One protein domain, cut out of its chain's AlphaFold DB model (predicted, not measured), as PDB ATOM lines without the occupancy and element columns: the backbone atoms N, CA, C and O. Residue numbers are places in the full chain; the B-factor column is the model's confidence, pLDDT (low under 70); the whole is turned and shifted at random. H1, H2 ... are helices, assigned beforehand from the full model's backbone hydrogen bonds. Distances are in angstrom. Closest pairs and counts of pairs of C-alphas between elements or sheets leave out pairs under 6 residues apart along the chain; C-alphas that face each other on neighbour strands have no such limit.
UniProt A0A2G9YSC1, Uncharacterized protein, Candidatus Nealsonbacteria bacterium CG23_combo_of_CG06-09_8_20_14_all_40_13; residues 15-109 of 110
ATOM      1  N   LYS A  15     126.262 203.582 144.003       65.94
ATOM      2  CA  LYS A  15     126.270 202.949 142.677       65.94
ATOM      3  C   LYS A  15     127.363 201.887 142.507       65.94
ATOM      4  O   LYS A  15     127.140 200.931 141.782       65.94
ATOM      5  N   VAL A  16     128.522 202.051 143.144       64.94
ATOM      6  CA  VAL A  16     129.628 201.082 143.071       64.94
ATOM      7  C   VAL A  16     129.267 199.827 143.863       64.94
ATOM      8  O   VAL A  16     129.427 198.722 143.359       64.94
ATOM      9  N   VAL A  17     128.679 199.986 145.052       72.44
ATOM     10  CA  VAL A  17     128.247 198.863 145.901       72.44
ATOM     11  C   VAL A  17     127.220 197.979 145.184       72.44
ATOM     12  O   VAL A  17     127.359 196.758 145.186       72.44
ATOM     13  N   ASP A  18     126.239 198.586 144.509       81.06
ATOM     14  CA  ASP A  18     125.217 197.848 143.756       81.06
ATOM     15  C   ASP A  18     125.816 197.065 142.571       81.06
ATOM     16  O   ASP A  18     125.392 195.944 142.279       81.06
ATOM     17  N   VAL A  19     126.832 197.630 141.905       85.62
ATOM     18  CA  VAL A  19     127.543 196.974 140.795       85.62
ATOM     19  C   VAL A  19     128.335 195.768 141.288       85.62
ATOM     20  O   VAL A  19     128.230 194.696 140.692       85.62
ATOM     21  N   ILE A  20     129.074 195.908 142.393       88.75
ATOM     22  CA  ILE A  20     129.840 194.793 142.963       88.75
ATOM     23  C   ILE A  20     128.906 193.687 143.428       88.75
ATOM     24  O   ILE A  20     129.123 192.532 143.080       88.75
ATOM     25  N   PHE A  21     127.821 194.018 144.126       89.12
ATOM     26  CA  PHE A  21     126.859 193.010 144.558       89.12
ATOM     27  C   PHE A  21     126.241 192.247 143.372       89.12
ATOM     28  O   PHE A  21     126.158 191.016 143.400       89.12
ATOM     29  N   GLY A  22     125.865 192.952 142.300       91.06
ATOM     30  CA  GLY A  22     125.364 192.325 141.074       91.06
ATOM     31  C   GLY A  22     126.393 191.403 140.411       91.06
ATOM     32  O   GLY A  22     126.061 190.288 140.012       91.06
ATOM     33  N   PHE A  23     127.654 191.829 140.356       93.81
ATOM     34  CA  PHE A  23     128.764 191.019 139.859       93.81
ATOM     35  C   PHE A  23     128.995 189.760 140.707       93.81
ATOM     36  O   PHE A  23     129.083 188.658 140.167       93.81
ATOM     37  N   GLN A  24     129.024 189.885 142.033       94.19
ATOM     38  CA  GLN A  24     129.188 188.745 142.936       94.19
ATOM     39  C   GLN A  24     128.056 187.719 142.755       94.19
ATOM     40  O   GLN A  24     128.308 186.512 142.724       94.19
ATOM     41  N   GLN A  25     126.813 188.180 142.558       94.00
ATOM     42  CA  GLN A  25     125.684 187.305 142.221       94.00
ATOM     43  C   GLN A  25     125.830 186.645 140.844       94.00
ATOM     44  O   GLN A  25     125.501 185.466 140.695       94.00
ATOM     45  N   GLU A  26     126.327 187.369 139.838       93.75
ATOM     46  CA  GLU A  26     126.621 186.807 138.515       93.75
ATOM     47  C   GLU A  26     127.612 185.640 138.632       93.75
ATOM     48  O   GLU A  26     127.339 184.550 138.122       93.75
ATOM     49  N   ILE A  27     128.710 185.823 139.372       93.12
ATOM     50  CA  ILE A  27     129.716 184.772 139.570       93.12
ATOM     51  C   ILE A  27     129.175 183.609 140.411       93.12
ATOM     52  O   ILE A  27     129.470 182.452 140.109       93.12
ATOM     53  N   ALA A  28     128.320 183.866 141.405       92.06
ATOM     54  CA  ALA A  28     127.644 182.804 142.153       92.06
ATOM     55  C   ALA A  28     126.763 181.924 141.244       92.06
ATOM     56  O   ALA A  28     126.820 180.693 141.307       92.06
ATOM     57  N   ASN A  29     125.992 182.541 140.343       91.69
ATOM     58  CA  ASN A  29     125.166 181.821 139.371       91.69
ATOM     59  C   ASN A  29     126.012 181.052 138.346       91.69
ATOM     60  O   ASN A  29     125.659 179.936 137.946       91.69
ATOM     61  N   LEU A  30     127.137 181.635 137.928       89.81
ATOM     62  CA  LEU A  30     128.093 180.998 137.030       89.81
ATOM     63  C   LEU A  30     128.704 179.750 137.672       89.81
ATOM     64  O   LEU A  30     128.672 178.684 137.062       89.81
ATOM     65  N   LYS A  31     129.159 179.852 138.926       88.81
ATOM     66  CA  LYS A  31     129.677 178.728 139.718       88.81
ATOM     67  C   LYS A  31     128.685 177.564 139.767       88.81
ATOM     68  O   LYS A  31     129.055 176.427 139.481       88.81
ATOM     69  N   GLU A  32     127.414 177.835 140.062       87.69
ATOM     70  CA  GLU A  32     126.373 176.797 140.097       87.69
ATOM     71  C   GLU A  32     126.097 176.185 138.715       87.69
ATOM     72  O   GLU A  32     125.847 174.983 138.591       87.69
ATOM     73  N   THR A  33     126.160 176.994 137.659       86.19
ATOM     74  CA  THR A  33     125.977 176.532 136.278       86.19
ATOM     75  C   THR A  33     127.123 175.619 135.843       86.19
ATOM     76  O   THR A  33     126.885 174.535 135.313       86.19
ATOM     77  N   GLU A  34     128.361 176.021 136.110       83.12
ATOM     78  CA  GLU A  34     129.566 175.261 135.785       83.12
ATOM     79  C   GLU A  34     129.656 173.953 136.578       83.12
ATOM     80  O   GLU A  34     129.975 172.902 136.015       83.12
ATOM     81  N   LYS A  35     129.258 173.977 137.856       82.94
ATOM     82  CA  LYS A  35     129.127 172.781 138.696       82.94
ATOM     83  C   LYS A  35     128.152 171.765 138.098       82.94
ATOM     84  O   LYS A  35     128.464 170.579 138.052       82.94
ATOM     85  N   LYS A  36     126.991 172.210 137.600       80.62
ATOM     86  CA  LYS A  36     125.995 171.325 136.960       80.62
ATOM     87  C   LYS A  36     126.499 170.706 135.660       80.62
ATOM     88  O   LYS A  36     126.133 169.577 135.348       80.62
ATOM     89  N   LYS A  37     127.320 171.435 134.903       79.56
ATOM     90  CA  LYS A  37     127.930 170.939 133.665       79.56
ATOM     91  C   LYS A  37     129.188 170.086 133.910       79.56
ATOM     92  O   LYS A  37     129.711 169.505 132.963       79.56
ATOM     93  N   GLY A  38     129.697 170.038 135.146       70.69
ATOM     94  CA  GLY A  38     130.918 169.315 135.518       70.69
ATOM     95  C   GLY A  38     132.192 169.858 134.862       70.69
ATOM     96  O   GLY A  38     133.152 169.111 134.704       70.69
ATOM     97  N   THR A  39     132.187 171.117 134.410       62.50
ATOM     98  CA  THR A  39     133.152 171.598 133.403       62.50
ATOM     99  C   THR A  39     134.339 172.353 133.985       62.50
ATOM    100  O   THR A  39     135.387 172.379 133.348       62.50
ATOM    101  N   THR A  40     134.238 172.927 135.189       61.66
ATOM    102  CA  THR A  40     135.358 173.685 135.769       61.66
ATOM    103  C   THR A  40     135.489 173.505 137.283       61.66
ATOM    104  O   THR A  40     134.675 173.971 138.075       61.66
ATOM    105  N   VAL A  41     136.590 172.864 137.696       68.88
ATOM    106  CA  VAL A  41     137.000 172.722 139.108       68.88
ATOM    107  C   VAL A  41     137.394 174.079 139.711       68.88
ATOM    108  O   VAL A  41     137.285 174.272 140.920       68.88
ATOM    109  N   HIS A  42     137.785 175.044 138.872       75.50
ATOM    110  CA  HIS A  42     138.333 176.336 139.290       75.50
ATOM    111  C   HIS A  42     137.373 177.191 140.118       75.50
ATOM    112  O   HIS A  42     137.851 177.930 140.962       75.50
ATOM    113  N   LEU A  43     136.051 177.065 139.965       81.50
ATOM    114  CA  LEU A  43     135.088 177.845 140.756       81.50
ATOM    115  C   LEU A  43     134.612 177.118 142.031       81.50
ATOM    116  O   LEU A  43     133.829 177.676 142.795       81.50
ATOM    117  N   SER A  44     135.031 175.872 142.280       74.44
ATOM    118  CA  SER A  44     134.424 175.013 143.320       74.44
ATOM    119  C   SER A  44     134.598 175.574 144.734       74.44
ATOM    120  O   SER A  44     133.623 175.666 145.485       74.44
ATOM    121  N   ASP A  45     135.811 176.028 145.047       80.44
ATOM    122  CA  ASP A  45     136.223 176.427 146.397       80.44
ATOM    123  C   ASP A  45     136.298 177.950 146.587       80.44
ATOM    124  O   ASP A  45     136.683 178.422 147.651       80.44
ATOM    125  N   MET A  46     135.903 178.736 145.579       88.31
ATOM    126  CA  MET A  46     135.828 180.192 145.725       88.31
ATOM    127  C   MET A  46     134.522 180.635 146.383       88.31
ATOM    128  O   MET A  46     133.455 180.083 146.091       88.31
ATOM    129  N   ASP A  47     134.587 181.693 147.178       90.44
ATOM    130  CA  ASP A  47     133.423 182.451 147.624       90.44
ATOM    131  C   ASP A  47     133.353 183.788 146.853       90.44
ATOM    132  O   ASP A  47     134.250 184.628 146.986       90.44
ATOM    133  N   PRO A  48     132.307 184.002 146.024       91.00
ATOM    134  CA  PRO A  48     132.126 185.235 145.262       91.00
ATOM    135  C   PRO A  48     132.056 186.503 146.116       91.00
ATOM    136  O   PRO A  48     132.343 187.576 145.599       91.00
ATOM    137  N   SER A  49     131.700 186.417 147.402       91.19
ATOM    138  CA  SER A  49     131.621 187.588 148.288       91.19
ATOM    139  C   SER A  49     132.977 188.256 148.541       91.19
ATOM    140  O   SER A  49     133.017 189.436 148.891       91.19
ATOM    141  N   TYR A  50     134.083 187.540 148.306       91.00
ATOM    142  CA  TYR A  50     135.435 188.095 148.373       91.00
ATOM    143  C   TYR A  50     135.878 188.810 147.096       91.00
ATOM    144  O   TYR A  50     136.969 189.377 147.072       91.00
ATOM    145  N   LEU A  51     135.069 188.786 146.034       91.00
ATOM    146  CA  LEU A  51     135.396 189.508 144.814       91.00
ATOM    147  C   LEU A  51     135.142 191.003 144.989       91.00
ATOM    148  O   LEU A  51     134.151 191.438 145.575       91.00
ATOM    149  N   THR A  52     136.058 191.780 144.445       90.50
ATOM    150  CA  THR A  52     136.193 193.221 144.613       90.50
ATOM    151  C   THR A  52     135.902 193.958 143.307       90.50
ATOM    152  O   THR A  52     135.617 193.358 142.268       90.50
ATOM    153  N   GLU A  53     136.011 195.286 143.344       89.94
ATOM    154  CA  GLU A  53     135.899 196.121 142.148       89.94
ATOM    155  C   GLU A  53     136.955 195.806 141.087       89.94
ATOM    156  O   GLU A  53     136.639 195.804 139.900       89.94
ATOM    157  N   GLU A  54     138.179 195.476 141.491       91.00
ATOM    158  CA  GLU A  54     139.233 195.108 140.542       91.00
ATOM    159  C   GLU A  54     138.897 193.796 139.822       91.00
ATOM    160  O   GLU A  54     139.051 193.696 138.607       91.00
ATOM    161  N   ASP A  55     138.337 192.817 140.540       93.25
ATOM    162  CA  ASP A  55     137.897 191.555 139.937       93.25
ATOM    163  C   ASP A  55     136.736 191.791 138.951       93.25
ATOM    164  O   ASP A  55     136.696 191.190 137.875       93.25
ATOM    165  N   TRP A  56     135.827 192.722 139.274       94.19
ATOM    166  CA  TRP A  56     134.754 193.144 138.370       94.19
ATOM    167  C   TRP A  56     135.291 193.812 137.098       94.19
ATOM    168  O   TRP A  56     134.816 193.502 136.007       94.19
ATOM    169  N   ARG A  57     136.285 194.701 137.201       93.06
ATOM    170  CA  ARG A  57     136.880 195.373 136.030       93.06
ATOM    171  C   ARG A  57     137.518 194.371 135.073       93.06
ATOM    172  O   ARG A  57     137.300 194.456 133.866       93.06
ATOM    173  N   ILE A  58     138.244 193.392 135.613       95.50
ATOM    174  CA  ILE A  58     138.837 192.308 134.822       95.50
ATOM    175  C   ILE A  58     137.749 191.445 134.174       95.50
ATOM    176  O   ILE A  58     137.841 191.130 132.988       95.50
ATOM    177  N   TRP A  59     136.685 191.115 134.911       94.69
ATOM    178  CA  TRP A  59     135.534 190.385 134.374       94.69
ATOM    179  C   TRP A  59     134.847 191.117 133.219       94.69
ATOM    180  O   TRP A  59     134.523 190.521 132.192       94.69
ATOM    181  N   ASP A  60     134.614 192.415 133.389       94.62
ATOM    182  CA  ASP A  60     133.951 193.257 132.402       94.62
ATOM    183  C   ASP A  60     134.802 193.397 131.131       94.62
ATOM    184  O   ASP A  60     134.285 193.208 130.028       94.62
ATOM    185  N   ALA A  61     136.115 193.613 131.273       94.44
ATOM    186  CA  ALA A  61     137.052 193.621 130.150       94.44
ATOM    187  C   ALA A  61     137.087 192.267 129.421       94.44
ATOM    188  O   ALA A  61     137.029 192.223 128.189       94.44
ATOM    189  N   PHE A  62     137.109 191.157 130.167       95.00
ATOM    190  CA  PHE A  62     137.059 189.806 129.604       95.00
ATOM    191  C   PHE A  62     135.776 189.584 128.794       95.00
ATOM    192  O   PHE A  62     135.835 189.195 127.627       95.00
ATOM    193  N   LYS A  63     134.607 189.906 129.364       92.44
ATOM    194  CA  LYS A  63     133.308 189.768 128.683       92.44
ATOM    195  C   LYS A  63     133.176 190.649 127.446       92.44
ATOM    196  O   LYS A  63     132.492 190.263 126.499       92.44
ATOM    197  N   LYS A  64     133.800 191.828 127.451       93.69
ATOM    198  CA  LYS A  64     133.836 192.742 126.302       93.69
ATOM    199  C   LYS A  64     134.854 192.325 125.237       93.69
ATOM    200  O   LYS A  64     134.842 192.905 124.155       93.69
ATOM    201  N   GLY A  65     135.710 191.340 125.520       93.38
ATOM    202  CA  GLY A  65     136.805 190.937 124.634       93.38
ATOM    203  C   GLY A  65     137.905 191.995 124.521       93.38
ATOM    204  O   GLY A  65     138.635 192.006 123.536       93.38
ATOM    205  N   THR A  66     137.995 192.901 125.499       95.56
ATOM    206  CA  THR A  66     138.980 193.992 125.555       95.56
ATOM    207  C   THR A  66     140.044 193.761 126.622       95.56
ATOM    208  O   THR A  66     140.840 194.657 126.872       95.56
ATOM    209  N   LEU A  67     140.028 192.612 127.304       94.31
ATOM    210  CA  LEU A  67     141.068 192.258 128.264       94.31
ATOM    211  C   LEU A  67     142.378 192.011 127.515       94.31
ATOM    212  O   LEU A  67     142.442 191.136 126.652       94.31
ATOM    213  N   GLU A  68     143.410 192.776 127.852       94.31
ATOM    214  CA  GLU A  68     144.751 192.585 127.315       94.31
ATOM    215  C   GLU A  68     145.565 191.636 128.198       94.31
ATOM    216  O   GLU A  68     145.311 191.462 129.393       94.31
ATOM    217  N   LYS A  69     146.549 190.966 127.589       93.19
ATOM    218  CA  LYS A  69     147.370 189.957 128.274       93.19
ATOM    219  C   LYS A  69     148.130 190.567 129.448       93.19
ATOM    220  O   LYS A  69     148.164 189.990 130.529       93.19
ATOM    221  N   GLU A  70     148.720 191.728 129.212       94.50
ATOM    222  CA  GLU A  70     149.550 192.446 130.176       94.50
ATOM    223  C   GLU A  70     148.722 192.897 131.388       94.50
ATOM    224  O   GLU A  70     149.155 192.709 132.526       94.50
ATOM    225  N   ASP A  71     147.493 193.373 131.161       93.50
ATOM    226  CA  ASP A  71     146.550 193.728 132.227       93.50
ATOM    227  C   ASP A  71     146.179 192.514 133.084       93.50
ATOM    228  O   ASP A  71     146.147 192.584 134.316       93.50
ATOM    229  N   PHE A  72     145.937 191.368 132.444       95.19
ATOM    230  CA  PHE A  72     145.600 190.140 133.155       95.19
ATOM    231  C   PHE A  72     146.784 189.575 133.959       95.19
ATOM    232  O   PHE A  72     146.600 189.105 135.085       95.19
ATOM    233  N   GLU A  73     148.007 189.639 133.423       94.19
ATOM    234  CA  GLU A  73     149.222 189.260 134.153       94.19
ATOM    235  C   GLU A  73     149.466 190.180 135.354       94.19
ATOM    236  O   GLU A  73     149.743 189.694 136.454       94.19
ATOM    237  N   ALA A  74     149.318 191.495 135.174       93.00
ATOM    238  CA  ALA A  74     149.445 192.466 136.256       93.00
ATOM    239  C   ALA A  74     148.423 192.196 137.369       93.00
ATOM    240  O   ALA A  74     148.791 192.144 138.543       93.00
ATOM    241  N   TYR A  75     147.168 191.937 136.997       93.38
ATOM    242  CA  TYR A  75     146.107 191.551 137.922       93.38
ATOM    243  C   TYR A  75     146.460 190.291 138.721       93.38
ATOM    244  O   TYR A  75     146.411 190.308 139.952       93.38
ATOM    245  N   ARG A  76     146.890 189.214 138.051       91.69
ATOM    246  CA  ARG A  76     147.294 187.969 138.724       91.69
ATOM    247  C   ARG A  76     148.442 188.185 139.705       91.69
ATOM    248  O   ARG A  76     148.355 187.757 140.855       91.69
ATOM    249  N   ASN A  77     149.484 188.895 139.275       90.88
ATOM    250  CA  ASN A  77     150.632 189.215 140.122       90.88
ATOM    251  C   ASN A  77     150.218 190.053 141.340       90.88
ATOM    252  O   ASN A  77     150.762 189.884 142.433       90.88
ATOM    253  N   ALA A  78     149.247 190.950 141.176       88.81
ATOM    254  CA  ALA A  78     148.753 191.799 142.248       88.81
ATOM    255  C   ALA A  78     147.919 191.019 143.291       88.81
ATOM    256  O   ALA A  78     147.977 191.358 144.474       88.81
ATOM    257  N   ILE A  79     147.225 189.939 142.902       87.81
ATOM    258  CA  ILE A  79     146.611 188.991 143.855       87.81
ATOM    259  C   ILE A  79     147.698 188.223 144.615       87.81
ATOM    260  O   ILE A  79     147.677 188.176 145.843       87.81
ATOM    261  N   GLU A  80     148.665 187.635 143.904       84.00
ATOM    262  CA  GLU A  80     149.705 186.785 144.510       84.00
ATOM    263  C   GLU A  80     150.604 187.556 145.487       84.00
ATOM    264  O   GLU A  80     151.018 187.028 146.520       84.00
ATOM    265  N   SER A  81     150.875 188.825 145.183       84.12
ATOM    266  CA  SER A  81     151.628 189.730 146.055       84.12
ATOM    267  C   SER A  81     150.796 190.324 147.198       84.12
ATOM    268  O   SER A  81     151.356 191.002 148.059       84.12
ATOM    269  N   GLY A  82     149.479 190.088 147.218       76.25
ATOM    270  CA  GLY A  82     148.560 190.673 148.194       76.25
ATOM    271  C   GLY A  82     148.393 192.189 148.049       76.25
ATOM    272  O   GLY A  82     147.949 192.844 148.984       76.25
ATOM    273  N   LEU A  83     148.758 192.774 146.903       72.69
ATOM    274  CA  LEU A  83     148.648 194.217 146.660       72.69
ATOM    275  C   LEU A  83     147.198 194.674 146.471       72.69
ATOM    276  O   LEU A  83     146.868 195.813 146.795       72.69
ATOM    277  N   LEU A  84     146.334 193.793 145.961       68.81
ATOM    278  CA  LEU A  84     144.903 194.074 145.784       68.81
ATOM    279  C   LEU A  84     144.083 193.865 147.058       68.81
ATOM    280  O   LEU A  84     142.881 194.129 147.078       68.81
ATOM    281  N   ASP A  85     144.729 193.356 148.091       64.44
ATOM    282  CA  ASP A  85     144.143 192.970 149.349       64.44
ATOM    283  C   ASP A  85     144.707 193.930 150.395       64.44
ATOM    284  O   ASP A  85     145.811 193.750 150.906       64.44
ATOM    285  N   GLY A  86     143.974 195.013 150.682       56.97
ATOM    286  CA  GLY A  86     144.360 195.950 151.740       56.97
ATOM    287  C   GLY A  86     144.745 195.189 153.014       56.97
ATOM    288  O   GLY A  86     144.181 194.130 153.279       56.97
ATOM    289  N   ALA A  87     145.725 195.694 153.774       47.59
ATOM    290  CA  ALA A  87     146.327 195.002 154.920       47.59
ATOM    291  C   ALA A  87     145.267 194.337 155.828       47.59
ATOM    292  O   ALA A  87     144.671 195.002 156.675       47.59
ATOM    293  N   GLY A  88     145.007 193.037 155.630       54.25
ATOM    294  CA  GLY A  88     143.939 192.323 156.338       54.25
ATOM    295  C   GLY A  88     143.069 191.354 155.531       54.25
ATOM    296  O   GLY A  88     142.223 190.712 156.151       54.25
ATOM    297  N   ALA A  89     143.234 191.188 154.212       66.50
ATOM    298  CA  ALA A  89     142.484 190.131 153.528       66.50
ATOM    299  C   ALA A  89     142.893 188.744 154.055       66.50
ATOM    300  O   ALA A  89     144.073 188.386 154.108       66.50
ATOM    301  N   GLY A  90     141.902 187.968 154.491       78.94
ATOM    302  CA  GLY A  90     142.116 186.608 154.968       78.94
ATOM    303  C   GLY A  90     142.540 185.672 153.836       78.94
ATOM    304  O   GLY A  90     142.261 185.916 152.665       78.94
ATOM    305  N   LYS A  91     143.158 184.541 154.192       85.19
ATOM    306  CA  LYS A  91     143.579 183.489 153.245       85.19
ATOM    307  C   LYS A  91     142.458 183.064 152.278       85.19
ATOM    308  O   LYS A  91     142.730 182.726 151.127       85.19
ATOM    309  N   GLU A  92     141.211 183.079 152.741       86.69
ATOM    310  CA  GLU A  92     140.016 182.714 151.968       86.69
ATOM    311  C   GLU A  92     139.721 183.706 150.835       86.69
ATOM    312  O   GLU A  92     139.338 183.285 149.741       86.69
ATOM    313  N   ALA A  93     139.982 184.999 151.058       87.19
ATOM    314  CA  ALA A  93     139.821 186.034 150.044       87.19
ATOM    315  C   ALA A  93     140.828 185.845 148.905       87.19
ATOM    316  O   ALA A  93     140.425 185.696 147.753       87.19
ATOM    317  N   ILE A  94     142.118 185.713 149.239       88.00
ATOM    318  CA  ILE A  94     143.186 185.448 148.259       88.00
ATOM    319  C   ILE A  94     142.866 184.184 147.458       88.00
ATOM    320  O   ILE A  94     142.921 184.184 146.231       88.00
ATOM    321  N   THR A  95     142.481 183.106 148.149       89.50
ATOM    322  CA  THR A  95     142.116 181.835 147.509       89.50
ATOM    323  C   THR A  95     140.981 182.045 146.510       89.50
ATOM    324  O   THR A  95     141.117 181.698 145.340       89.50
ATOM    325  N   SER A  96     139.889 182.687 146.926       91.31
ATOM    326  CA  SER A  96     138.725 182.914 146.064       91.31
ATOM    327  C   SER A  96     139.063 183.733 144.817       91.31
ATOM    328  O   SER A  96     138.615 183.398 143.719       91.31
ATOM    329  N   ARG A  97     139.912 184.755 144.958       91.94
ATOM    330  CA  ARG A  97     140.370 185.593 143.842       91.94
ATOM    331  C   ARG A  97     141.315 184.845 142.899       91.94
ATOM    332  O   ARG A  97     141.179 184.958 141.685       91.94
ATOM    333  N   MET A  98     142.204 184.002 143.424       90.69
ATOM    334  CA  MET A  98     143.056 183.122 142.611       90.69
ATOM    335  C   MET A  98     142.237 182.115 141.797       90.69
ATOM    336  O   MET A  98     142.508 181.890 140.619       90.69
ATOM    337  N   HIS A  99     141.209 181.529 142.409       92.44
ATOM    338  CA  HIS A  99     140.275 180.627 141.740       92.44
ATOM    339  C   HIS A  99     139.496 181.334 140.620       92.44
ATOM    340  O   HIS A  99     139.355 180.793 139.521       92.44
ATOM    341  N   PHE A 100     139.058 182.569 140.871       93.44
ATOM    342  CA  PHE A 100     138.429 183.413 139.861       93.44
ATOM    343  C   PHE A 100     139.368 183.723 138.686       93.44
ATOM    344  O   PHE A 100     139.005 183.504 137.530       93.44
ATOM    345  N   ALA A 101     140.602 184.147 138.967       92.88
ATOM    346  CA  ALA A 101     141.604 184.395 137.937       92.88
ATOM    347  C   ALA A 101     141.905 183.125 137.119       92.88
ATOM    348  O   ALA A 101     141.956 183.174 135.891       92.88
ATOM    349  N   ALA A 102     142.033 181.964 137.768       91.94
ATOM    350  CA  ALA A 102     142.238 180.688 137.084       91.94
ATOM    351  C   ALA A 102     141.068 180.325 136.155       91.94
ATOM    352  O   ALA A 102     141.290 179.809 135.058       91.94
ATOM    353  N   TYR A 103     139.832 180.624 136.560       92.19
ATOM    354  CA  TYR A 103     138.667 180.446 135.698       92.19
ATOM    355  C   TYR A 103     138.741 181.326 134.445       92.19
ATOM    356  O   TYR A 103     138.560 180.808 133.342       92.19
ATOM    357  N   ILE A 104     139.050 182.621 134.590       92.19
ATOM    358  CA  ILE A 104     139.206 183.527 133.440       92.19
ATOM    359  C   ILE A 104     140.299 183.016 132.504       92.19
ATOM    360  O   ILE A 104     140.052 182.906 131.307       92.19
ATOM    361  N   ALA A 105     141.466 182.637 133.035       92.00
ATOM    362  CA  ALA A 105     142.568 182.108 132.230       92.00
ATOM    363  C   ALA A 105     142.134 180.882 131.405       92.00
ATOM    364  O   ALA A 105     142.335 180.838 130.193       92.00
ATOM    365  N   ASN A 106     141.451 179.926 132.044       89.38
ATOM    366  CA  ASN A 106     140.941 178.731 131.378       89.38
ATOM    367  C   ASN A 106     139.926 179.065 130.270       89.38
ATOM    368  O   ASN A 106     139.988 178.500 129.181       89.38
ATOM    369  N   MET A 107     138.993 179.987 130.532       88.38
ATOM    370  CA  MET A 107     137.979 180.385 129.548       88.38
ATOM    371  C   MET A 107     138.558 181.204 128.396       88.38
ATOM    372  O   MET A 107     138.072 181.109 127.271       88.38
ATOM    373  N   TRP A 108     139.591 181.996 128.671       86.00
ATOM    374  CA  TRP A 108     140.273 182.804 127.670       86.00
ATOM    375  C   TRP A 108     141.249 181.992 126.805       86.00
ATOM    376  O   TRP A 108     141.719 182.498 125.790       86.00
ATOM    377  N   GLN A 109     141.503 180.725 127.165       79.25
ATOM    378  CA  GLN A 109     142.547 179.870 126.581       79.25
ATOM    379  C   GLN A 109     143.953 180.478 126.722       79.25
ATOM    380  O   GLN A 109     144.783 180.363 125.820       79.25
TER     381      GLN A 109
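Overview. This is residues 15 to 109 of the 110 residues of an uncharacterized protein of Candidatus Nealsonbacteria bacterium CG23_combo_of_CG06-09_8_20_14_all_40_13 (UniProt A0A2G9YSC1). A long helix, H1, runs crosswise along one side of a small triangular bundle of three helices, H2, H3 and H4. The printed part has 95 residues with four named helices, in chain order H1 to H4, and no named strand: all helix. It is compact, radius of gyration of the C-alphas 12.7 A, spanning 36 by 28 by 26 A.

Arrangement. H1, residues 15 to 37, only just touches H2, residues 53 to 64, with 3 pairs of C-alphas within 8 A, at a steep tilt of 62 degrees; the closest C-alphas, Ile 20 and Glu 53, are 6.3 A apart. H1 does so with residues 20 to 23 alone, H2 with 53 to 56. H2 touches H4, residues 91 to 108, at a shallow tilt of 10 degrees, the same way; the closest C-alphas, Asp 55 and Arg 97, are 7.5 A apart. H3, residues 69 to 80, and H4 form a helical hairpin at 20 degrees, touching through residues 76 to 80 and 94 to 101 alone, closest at C-alphas Ile 79 and Ile 94, 6.6 A. H1 is apart from H3 and H4. Every O i to N i+4 pair in H1, H2, H3 and H4 is within hydrogen-bond range.

Along the chain. H1, 33.3 A long, begins at C-alpha 15 (126.270, 202.949, 142.677). H2 measures 16.3 A, H3 16.7 A. H4, 25.8 A, ends at C-alpha 108 (140.273, 182.804, 127.670).

Size, cuts and confidence. The printed part has no cut. Residues 38 to 52 make a long link. pLDDT is under 70 at residues 15 to 16, 39 to 41 and 84 to 89.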